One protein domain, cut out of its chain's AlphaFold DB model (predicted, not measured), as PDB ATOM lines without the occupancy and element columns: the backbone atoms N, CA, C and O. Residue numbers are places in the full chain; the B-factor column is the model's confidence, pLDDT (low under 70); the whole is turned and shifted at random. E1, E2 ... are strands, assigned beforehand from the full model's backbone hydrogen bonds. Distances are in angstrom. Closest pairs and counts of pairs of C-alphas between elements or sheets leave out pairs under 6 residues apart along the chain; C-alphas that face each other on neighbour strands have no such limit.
ATOM      1  N   GLU A  55     269.744 219.089 296.342       91.56
ATOM      2  CA  GLU A  55     270.628 218.547 297.373       91.56
ATOM      3  C   GLU A  55     269.835 217.575 298.235       91.56
ATOM      4  O   GLU A  55     268.788 217.939 298.773       91.56
ATOM      5  N   PHE A  56     270.316 216.344 298.396       93.56
ATOM      6  CA  PHE A  56     269.699 215.424 299.344       93.56
ATOM      7  C   PHE A  56     269.836 215.974 300.770       93.56
ATOM      8  O   PHE A  56     270.933 216.325 301.203       93.56
ATOM      9  N   VAL A  57     268.719 216.056 301.495       95.94
ATOM     10  CA  VAL A  57     268.694 216.529 302.886       95.94
ATOM     11  C   VAL A  57     268.589 215.346 303.847       95.94
ATOM     12  O   VAL A  57     269.379 215.248 304.779       95.94
ATOM     13  N   SER A  58     267.600 214.470 303.646       96.12
ATOM     14  CA  SER A  58     267.363 213.254 304.445       96.12
ATOM     15  C   SER A  58     266.258 212.415 303.799       96.12
ATOM     16  O   SER A  58     265.483 212.953 303.011       96.12
ATOM     17  N   GLU A  59     266.108 211.146 304.181       94.62
ATOM     18  CA  GLU A  59     265.016 210.299 303.672       94.62
ATOM     19  C   GLU A  59     263.629 210.842 304.035       94.62
ATOM     20  O   GLU A  59     262.736 210.841 303.196       94.62
ATOM     21  N   GLU A  60     263.459 211.365 305.253       95.31
ATOM     22  CA  GLU A  60     262.187 211.919 305.734       95.31
ATOM     23  C   GLU A  60     261.811 213.211 304.994       95.31
ATOM     24  O   GLU A  60     260.685 213.378 304.524       95.31
ATOM     25  N   ARG A  61     262.771 214.131 304.849       93.62
ATOM     26  CA  ARG A  61     262.517 215.481 304.313       93.62
ATOM     27  C   ARG A  61     262.706 215.602 302.799       93.62
ATOM     28  O   ARG A  61     262.256 216.586 302.219       93.62
ATOM     29  N   GLY A  62     263.381 214.646 302.168       95.25
ATOM     30  CA  GLY A  62     263.658 214.635 300.736       95.25
ATOM     31  C   GLY A  62     264.842 215.519 300.344       95.25
ATOM     32  O   GLY A  62     265.926 215.444 300.932       95.25
ATOM     33  N   TYR A  63     264.634 216.349 299.323       95.44
ATOM     34  CA  TYR A  63     265.669 217.137 298.659       95.44
ATOM     35  C   TYR A  63     265.384 218.630 298.793       95.44
ATOM     36  O   TYR A  63     264.232 219.058 298.801       95.44
ATOM     37  N   ARG A  64     266.443 219.435 298.867       94.94
ATOM     38  CA  ARG A  64     266.386 220.890 298.736       94.94
ATOM     39  C   ARG A  64     266.466 221.252 297.262       94.94
ATOM     40  O   ARG A  64     267.468 220.954 296.624       94.94
ATOM     41  N   PHE A  65     265.449 221.928 296.754       93.12
ATOM     42  CA  PHE A  65     265.376 222.440 295.391       93.12
ATOM     43  C   PHE A  65     265.593 223.950 295.377       93.12
ATOM     44  O   PHE A  65     265.084 224.664 296.243       93.12
ATOM     45  N   HIS A  66     266.317 224.435 294.372       93.06
ATOM     46  CA  HIS A  66     266.498 225.857 294.086       93.06
ATOM     47  C   HIS A  66     265.789 226.212 292.771       93.06
ATOM     48  O   HIS A  66     265.854 225.413 291.835       93.06
ATOM     49  N   PRO A  67     265.122 227.379 292.673       92.12
ATOM     50  CA  PRO A  67     264.500 227.796 291.424       92.12
ATOM     51  C   PRO A  67     265.575 228.099 290.376       92.12
ATOM     52  O   PRO A  67     266.621 228.680 290.688       92.12
ATOM     53  N   ARG A  68     265.314 227.703 289.132       90.88
ATOM     54  CA  ARG A  68     266.257 227.786 288.009       90.88
ATOM     55  C   ARG A  68     265.817 228.781 286.952       90.88
ATOM     56  O   ARG A  68     266.674 229.322 286.252       90.88
ATOM     57  N   SER A  69     264.512 229.006 286.830       92.44
ATOM     58  CA  SER A  69     263.934 229.891 285.821       92.44
ATOM     59  C   SER A  69     264.617 231.266 285.779       92.44
ATOM     60  O   SER A  69     265.124 231.787 286.781       92.44
ATOM     61  N   GLY A  70     264.666 231.845 284.578       93.19
ATOM     62  CA  GLY A  70     265.107 233.219 284.374       93.19
ATOM     63  C   GLY A  70     264.191 234.211 285.094       93.19
ATOM     64  O   GLY A  70     263.049 233.895 285.422       93.19
ATOM     65  N   ARG A  71     264.687 235.431 285.335       94.69
ATOM     66  CA  ARG A  71     263.804 236.538 285.737       94.69
ATOM     67  C   ARG A  71     262.953 236.960 284.557       94.69
ATOM     68  O   ARG A  71     263.463 236.997 283.442       94.69
ATOM     69  N   VAL A  72     261.717 237.341 284.832       96.00
ATOM     70  CA  VAL A  72     260.753 237.732 283.803       96.00
ATOM     71  C   VAL A  72     260.348 239.193 283.934       96.00
ATOM     72  O   VAL A  72     260.567 239.826 284.972       96.00
ATOM     73  N   THR A  73     259.750 239.734 282.878       96.06
ATOM     74  CA  THR A  73     259.146 241.065 282.918       96.06
ATOM     75  C   THR A  73     257.742 240.963 283.526       96.06
ATOM     76  O   THR A  73     256.967 240.098 283.109       96.06
ATOM     77  N   PRO A  74     257.382 241.804 284.516       94.75
ATOM     78  CA  PRO A  74     256.019 241.853 285.034       94.75
ATOM     79  C   PRO A  74     254.987 242.106 283.932       94.75
ATOM     80  O   PRO A  74     255.262 242.842 282.988       94.75
ATOM     81  N   SER A  75     253.798 241.525 284.082       94.81
ATOM     82  CA  SER A  75     252.656 241.677 283.168       94.81
ATOM     83  C   SER A  75     252.839 241.109 281.756       94.81
ATOM     84  O   SER A  75     251.936 241.242 280.933       94.81
ATOM     85  N   THR A  76     253.969 240.464 281.468       97.12
ATOM     86  CA  THR A  76     254.197 239.747 280.211       97.12
ATOM     87  C   THR A  76     253.747 238.295 280.352       97.12
ATOM     88  O   THR A  76     254.082 237.628 281.336       97.12
ATOM     89  N   ALA A  77     252.996 237.797 279.366       98.19
ATOM     90  CA  ALA A  77     252.615 236.394 279.284       98.19
ATOM     91  C   ALA A  77     253.751 235.564 278.669       98.19
ATOM     92  O   ALA A  77     254.203 235.839 277.559       98.19
ATOM     93  N   TYR A  78     254.184 234.523 279.378       98.50
ATOM     94  CA  TYR A  78     255.223 233.596 278.930       98.50
ATOM     95  C   TYR A  78     254.662 232.199 278.723       98.50
ATOM     96  O   TYR A  78     253.929 231.707 279.578       98.50
ATOM     97  N   ARG A  79     255.050 231.524 277.640       98.00
ATOM     98  CA  ARG A  79     254.719 230.116 277.408       98.00
ATOM     99  C   ARG A  79     255.260 229.280 278.565       98.00
ATOM    100  O   ARG A  79     256.443 229.365 278.893       98.00
ATOM    101  N   PHE A  80     254.401 228.474 279.178       97.00
ATOM    102  CA  PHE A  80     254.743 227.709 280.372       97.00
ATOM    103  C   PHE A  80     254.276 226.264 280.252       97.00
ATOM    104  O   PHE A  80     253.084 225.993 280.103       97.00
ATOM    105  N   ASP A  81     255.241 225.350 280.324       95.06
ATOM    106  CA  ASP A  81     255.015 223.911 280.387       95.06
ATOM    107  C   ASP A  81     254.982 223.484 281.855       95.06
ATOM    108  O   ASP A  81     255.949 223.654 282.602       95.06
ATOM    109  N   THR A  82     253.838 222.961 282.268       91.75
ATOM    110  CA  THR A  82     253.573 222.539 283.646       91.75
ATOM    111  C   THR A  82     254.206 221.185 283.988       91.75
ATOM    112  O   THR A  82     254.343 220.842 285.162       91.75
ATOM    113  N   GLY A  83     254.643 220.419 282.984       90.06
ATOM    114  CA  GLY A  83     255.284 219.121 283.153       90.06
ATOM    115  C   GLY A  83     254.388 218.055 283.796       90.06
ATOM    116  O   GLY A  83     253.200 218.246 284.036       90.06
ATOM    117  N   HIS A  84     254.970 216.889 284.093       86.25
ATOM    118  CA  HIS A  84     254.241 215.721 284.616       86.25
ATOM    119  C   HIS A  84     253.433 216.006 285.891       86.25
ATOM    120  O   HIS A  84     252.324 215.506 286.043       86.25
ATOM    121  N   CYS A  85     253.997 216.802 286.796       85.50
ATOM    122  CA  CYS A  85     253.430 217.069 288.119       85.50
ATOM    123  C   CYS A  85     252.510 218.294 288.143       85.50
ATOM    124  O   CYS A  85     251.979 218.662 289.196       85.50
ATOM    125  N   GLY A  86     252.372 218.947 286.991       89.00
ATOM    126  CA  GLY A  86     251.569 220.136 286.826       89.00
ATOM    127  C   GLY A  86     251.995 221.288 287.733       89.00
ATOM    128  O   GLY A  86     253.117 221.358 288.238       89.00
ATOM    129  N   LEU A  87     251.043 222.175 288.013       88.81
ATOM    130  CA  LEU A  87     251.236 223.292 288.946       88.81
ATOM    131  C   LEU A  87     251.347 222.858 290.418       88.81
ATOM    132  O   LEU A  87     251.726 223.665 291.266       88.81
ATOM    133  N   SER A  88     251.018 221.602 290.738       82.56
ATOM    134  CA  SER A  88     250.977 221.100 292.118       82.56
ATOM    135  C   SER A  88     252.367 220.914 292.738       82.56
ATOM    136  O   SER A  88     252.511 220.918 293.963       82.56
ATOM    137  N   PHE A  89     253.410 220.799 291.908       85.81
ATOM    138  CA  PHE A  89     254.767 220.535 292.369       85.81
ATOM    139  C   PHE A  89     255.775 221.566 291.857       85.81
ATOM    140  O   PHE A  89     256.260 221.477 290.733       85.81
ATOM    141  N   LEU A  90     256.156 222.495 292.741       89.25
ATOM    142  CA  LEU A  90     257.281 223.422 292.558       89.25
ATOM    143  C   LEU A  90     257.306 224.116 291.185       89.25
ATOM    144  O   LEU A  90     258.338 224.103 290.512       89.25
ATOM    145  N   ALA A  91     256.201 224.751 290.782       93.69
ATOM    146  CA  ALA A  91     256.165 225.538 289.551       93.69
ATOM    147  C   ALA A  91     257.276 226.608 289.578       93.69
ATOM    148  O   ALA A  91     257.251 227.520 290.405       93.69
ATOM    149  N   ASP A  92     258.284 226.451 288.719       94.31
ATOM    150  CA  ASP A  92     259.513 227.251 288.702       94.31
ATOM    151  C   ASP A  92     259.400 228.374 287.669       94.31
ATOM    152  O   ASP A  92     259.503 228.141 286.464       94.31
ATOM    153  N   PHE A  93     259.183 229.598 288.146       95.81
ATOM    154  CA  PHE A  93     258.934 230.776 287.317       95.81
ATOM    155  C   PHE A  93     259.519 232.043 287.965       95.81
ATOM    156  O   PHE A  93     259.475 232.208 289.184       95.81
ATOM    157  N   ASP A  94     260.076 232.963 287.172       95.75
ATOM    158  CA  ASP A  94     260.704 234.206 287.661       95.75
ATOM    159  C   ASP A  94     261.798 234.006 288.738       95.75
ATOM    160  O   ASP A  94     261.919 234.746 289.723       95.75
ATOM    161  N   ALA A  95     262.612 232.963 288.597       93.94
ATOM    162  CA  ALA A  95     263.601 232.570 289.595       93.94
ATOM    163  C   ALA A  95     262.990 232.367 291.000       93.94
ATOM    164  O   ALA A  95     263.597 232.723 292.017       93.94
ATOM    165  N   SER A  96     261.761 231.853 291.074       95.06
ATOM    166  CA  SER A  96     261.042 231.519 292.306       95.06
ATOM    167  C   SER A  96     260.143 230.305 292.102       95.06
ATOM    168  O   SER A  96     259.771 229.976 290.980       95.06
ATOM    169  N   PHE A  97     259.775 229.652 293.202       95.62
ATOM    170  CA  PHE A  97     258.735 228.631 293.171       95.62
ATOM    171  C   PHE A  97     257.367 229.244 293.441       95.62
ATOM    172  O   PHE A  97     257.251 230.246 294.150       95.62
ATOM    173  N   TRP A  98     256.334 228.610 292.904       95.12
ATOM    174  CA  TRP A  98     254.951 229.057 292.988       95.12
ATOM    175  C   TRP A  98     254.039 227.889 293.338       95.12
ATOM    176  O   TRP A  98     254.311 226.748 292.966       95.12
ATOM    177  N   ARG A  99     252.958 228.179 294.065       91.62
ATOM    178  CA  ARG A  99     251.886 227.213 294.331       91.62
ATOM    179  C   ARG A  99     250.532 227.798 293.955       91.62
ATOM    180  O   ARG A  99     250.325 228.984 294.231       91.62
ATOM    181  N   PRO A 100     249.624 226.995 293.387       90.19
ATOM    182  CA  PRO A 100     248.260 227.423 293.139       90.19
ATOM    183  C   PRO A 100     247.541 227.706 294.461       90.19
ATOM    184  O   PRO A 100     247.860 227.121 295.501       90.19
ATOM    185  N   ILE A 101     246.581 228.620 294.412       85.56
ATOM    186  CA  ILE A 101     245.613 228.839 295.486       85.56
ATOM    187  C   ILE A 101     244.206 228.669 294.933       85.56
ATOM    188  O   ILE A 101     243.938 229.051 293.794       85.56
ATOM    189  N   ASP A 102     243.314 228.135 295.760       73.19
ATOM    190  CA  ASP A 102     241.887 228.209 295.488       73.19
ATOM    191  C   ASP A 102     241.413 229.659 295.733       73.19
ATOM    192  O   ASP A 102     241.720 230.225 296.795       73.19
ATOM    193  N   PRO A 103     240.717 230.299 294.776       63.47
ATOM    194  CA  PRO A 103     240.181 231.647 294.959       63.47
ATOM    195  C   PRO A 103     239.202 231.762 296.141       63.47
ATOM    196  O   PRO A 103     239.139 232.826 296.759       63.47
ATOM    197  N   ASP A 104     238.516 230.680 296.510       70.50
ATOM    198  CA  ASP A 104     237.573 230.604 297.628       70.50
ATOM    199  C   ASP A 104     238.238 230.156 298.946       70.50
ATOM    200  O   ASP A 104     237.576 230.001 299.976       70.50
ATOM    201  N   GLY A 105     239.565 229.975 298.954       58.91
ATOM    202  CA  GLY A 105     240.328 229.576 300.141       58.91
ATOM    203  C   GLY A 105     240.153 228.107 300.543       58.91
ATOM    204  O   GLY A 105     240.512 227.741 301.666       58.91
ATOM    205  N   GLY A 106     239.604 227.284 299.646       61.97
ATOM    206  CA  GLY A 106     239.555 225.830 299.764       61.97
ATOM    207  C   GLY A 106     240.910 225.144 299.548       61.97
ATOM    208  O   GLY A 106     241.948 225.789 299.362       61.97
ATOM    209  N   GLU A 107     240.898 223.809 299.585       55.59
ATOM    210  CA  GLU A 107     241.980 222.992 299.015       55.59
ATOM    211  C   GLU A 107     242.172 223.453 297.561       55.59
ATOM    212  O   GLU A 107     241.153 223.589 296.879       55.59
ATOM    213  N   PRO A 108     243.407 223.739 297.083       56.53
ATOM    214  CA  PRO A 108     243.630 224.066 295.679       56.53
ATOM    215  C   PRO A 108     242.858 223.054 294.847       56.53
ATOM    216  O   PRO A 108     242.964 221.858 295.142       56.53
ATOM    217  N   PRO A 109     242.046 223.502 293.880       55.72
ATOM    218  CA  PRO A 109     241.220 222.569 293.149       55.72
ATOM    219  C   PRO A 109     242.152 221.507 292.558       55.72
ATOM    220  O   PRO A 109     243.299 221.813 292.212       55.72
ATOM    221  N   ASP A 110     241.671 220.266 292.469       54.81
ATOM    222  CA  ASP A 110     242.377 219.088 291.929       54.81
ATOM    223  C   ASP A 110     242.686 219.252 290.416       54.81
ATOM    224  O   ASP A 110     242.733 218.298 289.643       54.81
ATOM    225  N   LEU A 111     242.848 220.498 289.959       53.53
ATOM    226  CA  LEU A 111     243.299 220.948 288.660       53.53
ATOM    227  C   LEU A 111     244.765 220.561 288.507       53.53
ATOM    228  O   LEU A 111     245.696 221.370 288.538       53.53
ATOM    229  N   PHE A 112     244.949 219.268 288.302       58.69
ATOM    230  CA  PHE A 112     246.076 218.686 287.618       58.69
ATOM    231  C   PHE A 112     246.080 219.228 286.181       58.69
ATOM    232  O   PHE A 112     245.777 218.502 285.235       58.69
ATOM    233  N   PHE A 113     246.456 220.497 285.986       65.44
ATOM    234  CA  PHE A 113     247.058 220.939 284.726       65.44
ATOM    235  C   PHE A 113     248.419 220.257 284.620       65.44
ATOM    236  O   PHE A 113     249.459 220.892 284.722       65.44
ATOM    237  N   ASN A 114     248.404 218.930 284.561       77.94
ATOM    238  CA  ASN A 114     249.557 218.091 284.348       77.94
ATOM    239  C   ASN A 114     249.733 218.004 282.844       77.94
ATOM    240  O   ASN A 114     248.772 217.753 282.117       77.94
ATOM    241  N   GLN A 115     250.969 218.162 282.393       86.12
ATOM    242  CA  GLN A 115     251.332 218.081 280.981       86.12
ATOM    243  C   GLN A 115     250.582 219.111 280.118       86.12
ATOM    244  O   GLN A 115     250.436 218.912 278.914       86.12
ATOM    245  N   ASP A 116     250.113 220.209 280.723       92.75
ATOM    246  CA  ASP A 116     249.537 221.333 279.993       92.75
ATOM    247  C   ASP A 116     250.624 222.328 279.577       92.75
ATOM    248  O   ASP A 116     251.590 222.580 280.311       92.75
ATOM    249  N   VAL A 117     250.421 222.933 278.409       95.69
ATOM    250  CA  VAL A 117     251.261 223.996 277.861       95.69
ATOM    251  C   VAL A 117     250.385 225.226 277.681       95.69
ATOM    252  O   VAL A 117     249.687 225.375 276.679       95.69
ATOM    253  N   GLY A 118     250.435 226.100 278.679       95.69
ATOM    254  CA  GLY A 118     249.660 227.334 278.740       95.69
ATOM    255  C   GLY A 118     250.566 228.560 278.716       95.69
ATOM    256  O   GLY A 118     251.679 228.529 278.181       95.69
ATOM    257  N   ALA A 119     250.103 229.637 279.341       97.81
ATOM    258  CA  ALA A 119     250.894 230.835 279.577       97.81
ATOM    259  C   ALA A 119     250.878 231.224 281.059       97.81
ATOM    260  O   ALA A 119     249.896 231.001 281.753       97.81
ATOM    261  N   ILE A 120     251.951 231.827 281.555       97.81
ATOM    262  CA  ILE A 120     252.047 232.334 282.926       97.81
ATOM    263  C   ILE A 120     252.552 233.777 282.916       97.81
ATOM    264  O   ILE A 120     253.396 234.142 282.099       97.81
ATOM    265  N   ALA A 121     252.050 234.598 283.833       98.00
ATOM    266  CA  ALA A 121     252.465 235.986 283.982       98.00
ATOM    267  C   ALA A 121     252.582 236.372 285.458       98.00
ATOM    268  O   ALA A 121     251.802 235.922 286.301       98.00
ATOM    269  N   LEU A 122     253.537 237.249 285.772       96.81
ATOM    270  CA  LEU A 122     253.559 237.950 287.055       96.81
ATOM    271  C   LEU A 122     252.548 239.089 287.025       96.81
ATOM    272  O   LEU A 122     252.688 240.004 286.216       96.81
ATOM    273  N   VAL A 123     251.583 239.065 287.939       94.75
ATOM    274  CA  VAL A 123     250.585 240.140 288.083       94.75
ATOM    275  C   VAL A 123     250.889 241.060 289.266       94.75
ATOM    276  O   VAL A 123     250.390 242.182 289.311       94.75
ATOM    277  N   ASP A 124     251.718 240.593 290.208       90.88
ATOM    278  CA  ASP A 124     252.252 241.350 291.346       90.88
ATOM    279  C   ASP A 124     253.556 240.690 291.858       90.88
ATOM    280  O   ASP A 124     253.968 239.626 291.394       90.88
ATOM    281  N   PHE A 125     254.213 241.286 292.855       90.75
ATOM    282  CA  PHE A 125     255.431 240.762 293.467       90.75
ATOM    283  C   PHE A 125     255.241 239.356 294.048       90.75
ATOM    284  O   PHE A 125     256.091 238.492 293.841       90.75
ATOM    285  N   ASP A 126     254.132 239.096 294.739       94.06
ATOM    286  CA  ASP A 126     253.852 237.805 295.382       94.06
ATOM    287  C   ASP A 126     252.772 236.983 294.644       94.06
ATOM    288  O   ASP A 126     252.350 235.943 295.157       94.06
ATOM    289  N   ARG A 127     252.331 237.419 293.450       94.56
ATOM    290  CA  ARG A 127     251.257 236.767 292.679       94.56
ATOM    291  C   ARG A 127     251.619 236.555 291.212       94.56
ATOM    292  O   ARG A 127     252.059 237.474 290.524       94.56
ATOM    293  N   ALA A 128     251.332 235.355 290.730       95.81
ATOM    294  CA  ALA A 128     251.339 235.018 289.316       95.81
ATOM    295  C   ALA A 128     249.966 234.476 288.915       95.81
ATOM    296  O   ALA A 128     249.211 233.999 289.763       95.81
ATOM    297  N   VAL A 129     249.650 234.542 287.630       95.06
ATOM    298  CA  VAL A 129     248.485 233.874 287.051       95.06
ATOM    299  C   VAL A 129     248.982 232.948 285.959       95.06
ATOM    300  O   VAL A 129     249.753 233.368 285.098       95.06
ATOM    301  N   TYR A 130     248.559 231.694 286.018       95.00
ATOM    302  CA  TYR A 130     248.683 230.745 284.926       95.00
ATOM    303  C   TYR A 130     247.357 230.682 284.183       95.00
ATOM    304  O   TYR A 130     246.316 230.545 284.814       95.00
ATOM    305  N   ARG A 131     247.398 230.750 282.859       94.44
ATOM    306  CA  ARG A 131     246.268 230.521 281.975       94.44
ATOM    307  C   ARG A 131     246.514 229.237 281.191       94.44
ATOM    308  O   ARG A 131     247.474 229.162 280.422       94.44
ATOM    309  N   SER A 132     245.665 228.242 281.403       93.12
ATOM    310  CA  SER A 132     245.752 226.936 280.753       93.12
ATOM    311  C   SER A 132     245.552 227.032 279.242       93.12
ATOM    312  O   SER A 132     245.035 228.029 278.722       93.12
ATOM    313  N   SER A 133     245.884 225.962 278.521       94.00
ATOM    314  CA  SER A 133     245.592 225.859 277.083       94.00
ATOM    315  C   SER A 133     244.092 225.928 276.754       94.00
ATOM    316  O   SER A 133     243.717 226.332 275.651       94.00
ATOM    317  N   THR A 134     243.223 225.585 277.710       90.75
ATOM    318  CA  THR A 134     241.758 225.697 277.596       90.75
ATOM    319  C   THR A 134     241.223 227.078 277.987       90.75
ATOM    320  O   THR A 134     240.040 227.354 277.793       90.75
ATOM    321  N   GLY A 135     242.089 227.966 278.484       90.50
ATOM    322  CA  GLY A 135     241.764 229.344 278.840       90.50
ATOM    323  C   GLY A 135     241.324 229.556 280.288       90.50
ATOM    324  O   GLY A 135     240.928 230.675 280.609       90.50
ATOM    325  N   GLU A 136     241.400 228.531 281.135       89.69
ATOM    326  CA  GLU A 136     241.139 228.621 282.574       89.69
ATOM    327  C   GLU A 136     242.311 229.297 283.292       89.69
ATOM    328  O   GLU A 136     243.469 229.057 282.955       89.69
ATOM    329  N   GLU A 137     242.022 230.148 284.276       91.06
ATOM    330  CA  GLU A 137     243.043 230.895 285.010       91.06
ATOM    331  C   GLU A 137     243.207 230.381 286.442       91.06
ATOM    332  O   GLU A 137     242.246 230.253 287.198       91.06
ATOM    333  N   VAL A 138     244.458 230.149 286.832       89.81
ATOM    334  CA  VAL A 138     244.867 229.734 288.172       89.81
ATOM    335  C   VAL A 138     245.749 230.811 288.770       89.81
ATOM    336  O   VAL A 138     246.795 231.159 288.219       89.81
ATOM    337  N   THR A 139     245.361 231.317 289.937       91.88
ATOM    338  CA  THR A 139     246.221 232.223 290.701       91.88
ATOM    339  C   THR A 139     247.255 231.420 291.476       91.88
ATOM    340  O   THR A 139     246.928 230.438 292.142       91.88
ATOM    341  N   LEU A 140     248.505 231.872 291.439       92.81
ATOM    342  CA  LEU A 140     249.603 231.302 292.202       92.81
ATOM    343  C   LEU A 140     250.200 232.323 293.162       92.81
ATOM    344  O   LEU A 140     250.277 233.517 292.867       92.81
ATOM    345  N   ILE A 141     250.691 231.827 294.295       93.75
ATOM    346  CA  ILE A 141     251.431 232.618 295.279       93.75
ATOM    347  C   ILE A 141     252.888 232.185 295.359       93.75
ATOM    348  O   ILE A 141     253.215 230.998 295.249       93.75
ATOM    349  N   ARG A 142     253.762 233.170 295.573       95.88
ATOM    350  CA  ARG A 142     255.209 232.957 295.607       95.88
ATOM    351  C   ARG A 142     255.625 232.171 296.847       95.88
ATOM    352  O   ARG A 142     255.243 232.491 297.974       95.88
ATOM    353  N   ILE A 143     256.493 231.189 296.649       95.50
ATOM    354  CA  ILE A 143     257.232 230.503 297.703       95.50
ATOM    355  C   ILE A 143     258.643 231.090 297.729       95.50
ATOM    356  O   ILE A 143     259.369 231.078 296.734       95.50
ATOM    357  N   ARG A 144     259.028 231.661 298.871       90.69
ATOM    358  CA  ARG A 144     260.299 232.376 299.000       90.69
ATOM    359  C   ARG A 144     261.448 231.406 299.259       90.69
ATOM    360  O   ARG A 144     261.461 230.721 300.276       90.69
ATOM    361  N   GLY A 145     262.453 231.452 298.387       90.69
ATOM    362  CA  GLY A 145     263.708 230.724 298.555       90.69
ATOM    363  C   GLY A 145     263.628 229.236 298.188       90.69
ATOM    364  O   GLY A 145     262.680 228.808 297.530       90.69
ATOM    365  N   PRO A 146     264.653 228.456 298.570       92.81
ATOM    366  CA  PRO A 146     264.706 227.024 298.298       92.81
ATOM    367  C   PRO A 146     263.599 226.264 299.036       92.81
ATOM    368  O   PRO A 146     263.273 226.596 300.177       92.81
ATOM    369  N   VAL A 147     263.078 225.201 298.423       94.62
ATOM    370  CA  VAL A 147     262.044 224.344 299.025       94.62
ATOM    371  C   VAL A 147     262.625 222.973 299.332       94.62
ATOM    372  O   VAL A 147     263.326 222.400 298.505       94.62
ATOM    373  N   ILE A 148     262.345 222.445 300.526       95.31
ATOM    374  CA  ILE A 148     262.715 221.081 300.916       95.31
ATOM    375  C   ILE A 148     261.459 220.219 300.852       95.31
ATOM    376  O   ILE A 148     260.518 220.472 301.602       95.31
ATOM    377  N   THR A 149     261.440 219.240 299.953       94.25
ATOM    378  CA  THR A 149     260.302 218.334 299.772       94.25
ATOM    379  C   THR A 149     260.741 217.010 299.142       94.25
ATOM    380  O   THR A 149     261.862 216.876 298.640       94.25
ATOM    381  N   GLN A 150     259.857 216.015 299.161       93.50
ATOM    382  CA  GLN A 150     260.032 214.795 298.377       93.50
ATOM    383  C   GLN A 150     259.893 215.113 296.883       93.50
ATOM    384  O   GLN A 150     259.105 215.989 296.529       93.50
TER     385      GLN A 150
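Overview. This is residues 55 to 150 of the 153 residues of an uncharacterized protein of Actinobacteria bacterium (UniProt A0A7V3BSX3). The main body is one antiparallel sheet of six strands, E3 to E8, curled round like part of a barrel that stays open between its edge strands E3 and E4. A small antiparallel sheet of three strands, E1, E2 and E9, sits at one end of the longest axis, and a long loop, residues 101 to 116, joins E5 to E6. The printed part has 96 residues with nine named strands, E1 to E9 along the chain, and no named helix; the sheet orders are E3, E6, E7, E8, E5, E4 and E1, E2, E9. The class is all strand, though under half of the residues, 42 of 96, are in named elements. The whole is compact, with a radius of gyration of the C-alphas of 13.3 A and spans of 39 by 28 by 24 A.

Along the chain. E1, residues 55 to 58, begins at C-alpha 55 at (270.628, 218.547, 297.373), and E2 is residues 62 to 65. E3, residues 77 to 81, is 12.8 A long; E4 is residues 91 to 93; and E5, residues 96 to 100, is 13.4 A long. E6, residues 117 to 122, is 16.9 A long, and E7, residues 127 to 131, is 13.4 A long. E8, residues 137 to 143, is the longest at 19.0 A and begins at C-alpha 137 at (243.043, 230.895, 285.010). E9, residues 147 to 149, ends at C-alpha 149 at (260.302, 218.334, 299.772).

Arrangement. The larger sheet is strongly twisted, and the way across it turns by 188 degrees from edge to edge. It is a folded sheet, one sheet bent back on itself: E3, E6 and E7 face E5 and E4, with E8 as the hinge. N 78 and O 120 of E3 and E6 are 2.9 A apart, within hydrogen-bond range. E6, E7 and E8 form a meander, each strand the antiparallel neighbour of the one before, with N 131 and O 119 at 2.7 A and N 138 and O 130 at 2.8 A. With E5, whose N 99 is 3.1 A from O 141 of E8, they form a Greek key, a meander whose last strand is also the antiparallel neighbour of the strand before it in the chain. E4 and E5 are a hairpin, with N 98 and O 91 at 2.9 A. In the small sheet, E1 and E2 are a hairpin with N 62 and O 58 at 2.8 A, and E2 and E9 have N 65 and O 147 at 2.8 A. E8 and E9 meet only through their link.

Size, cuts and confidence. The C-alphas farthest apart, those of Ser 58 and Gly 135, are 39.6 A apart. The printed part has no cut. The links E2 to E3 and E5 to E6 are long, with 11 and 16 residues. The mean pLDDT of the printed part is 89.1; residue 103 and residues 105 to 113 are under 70.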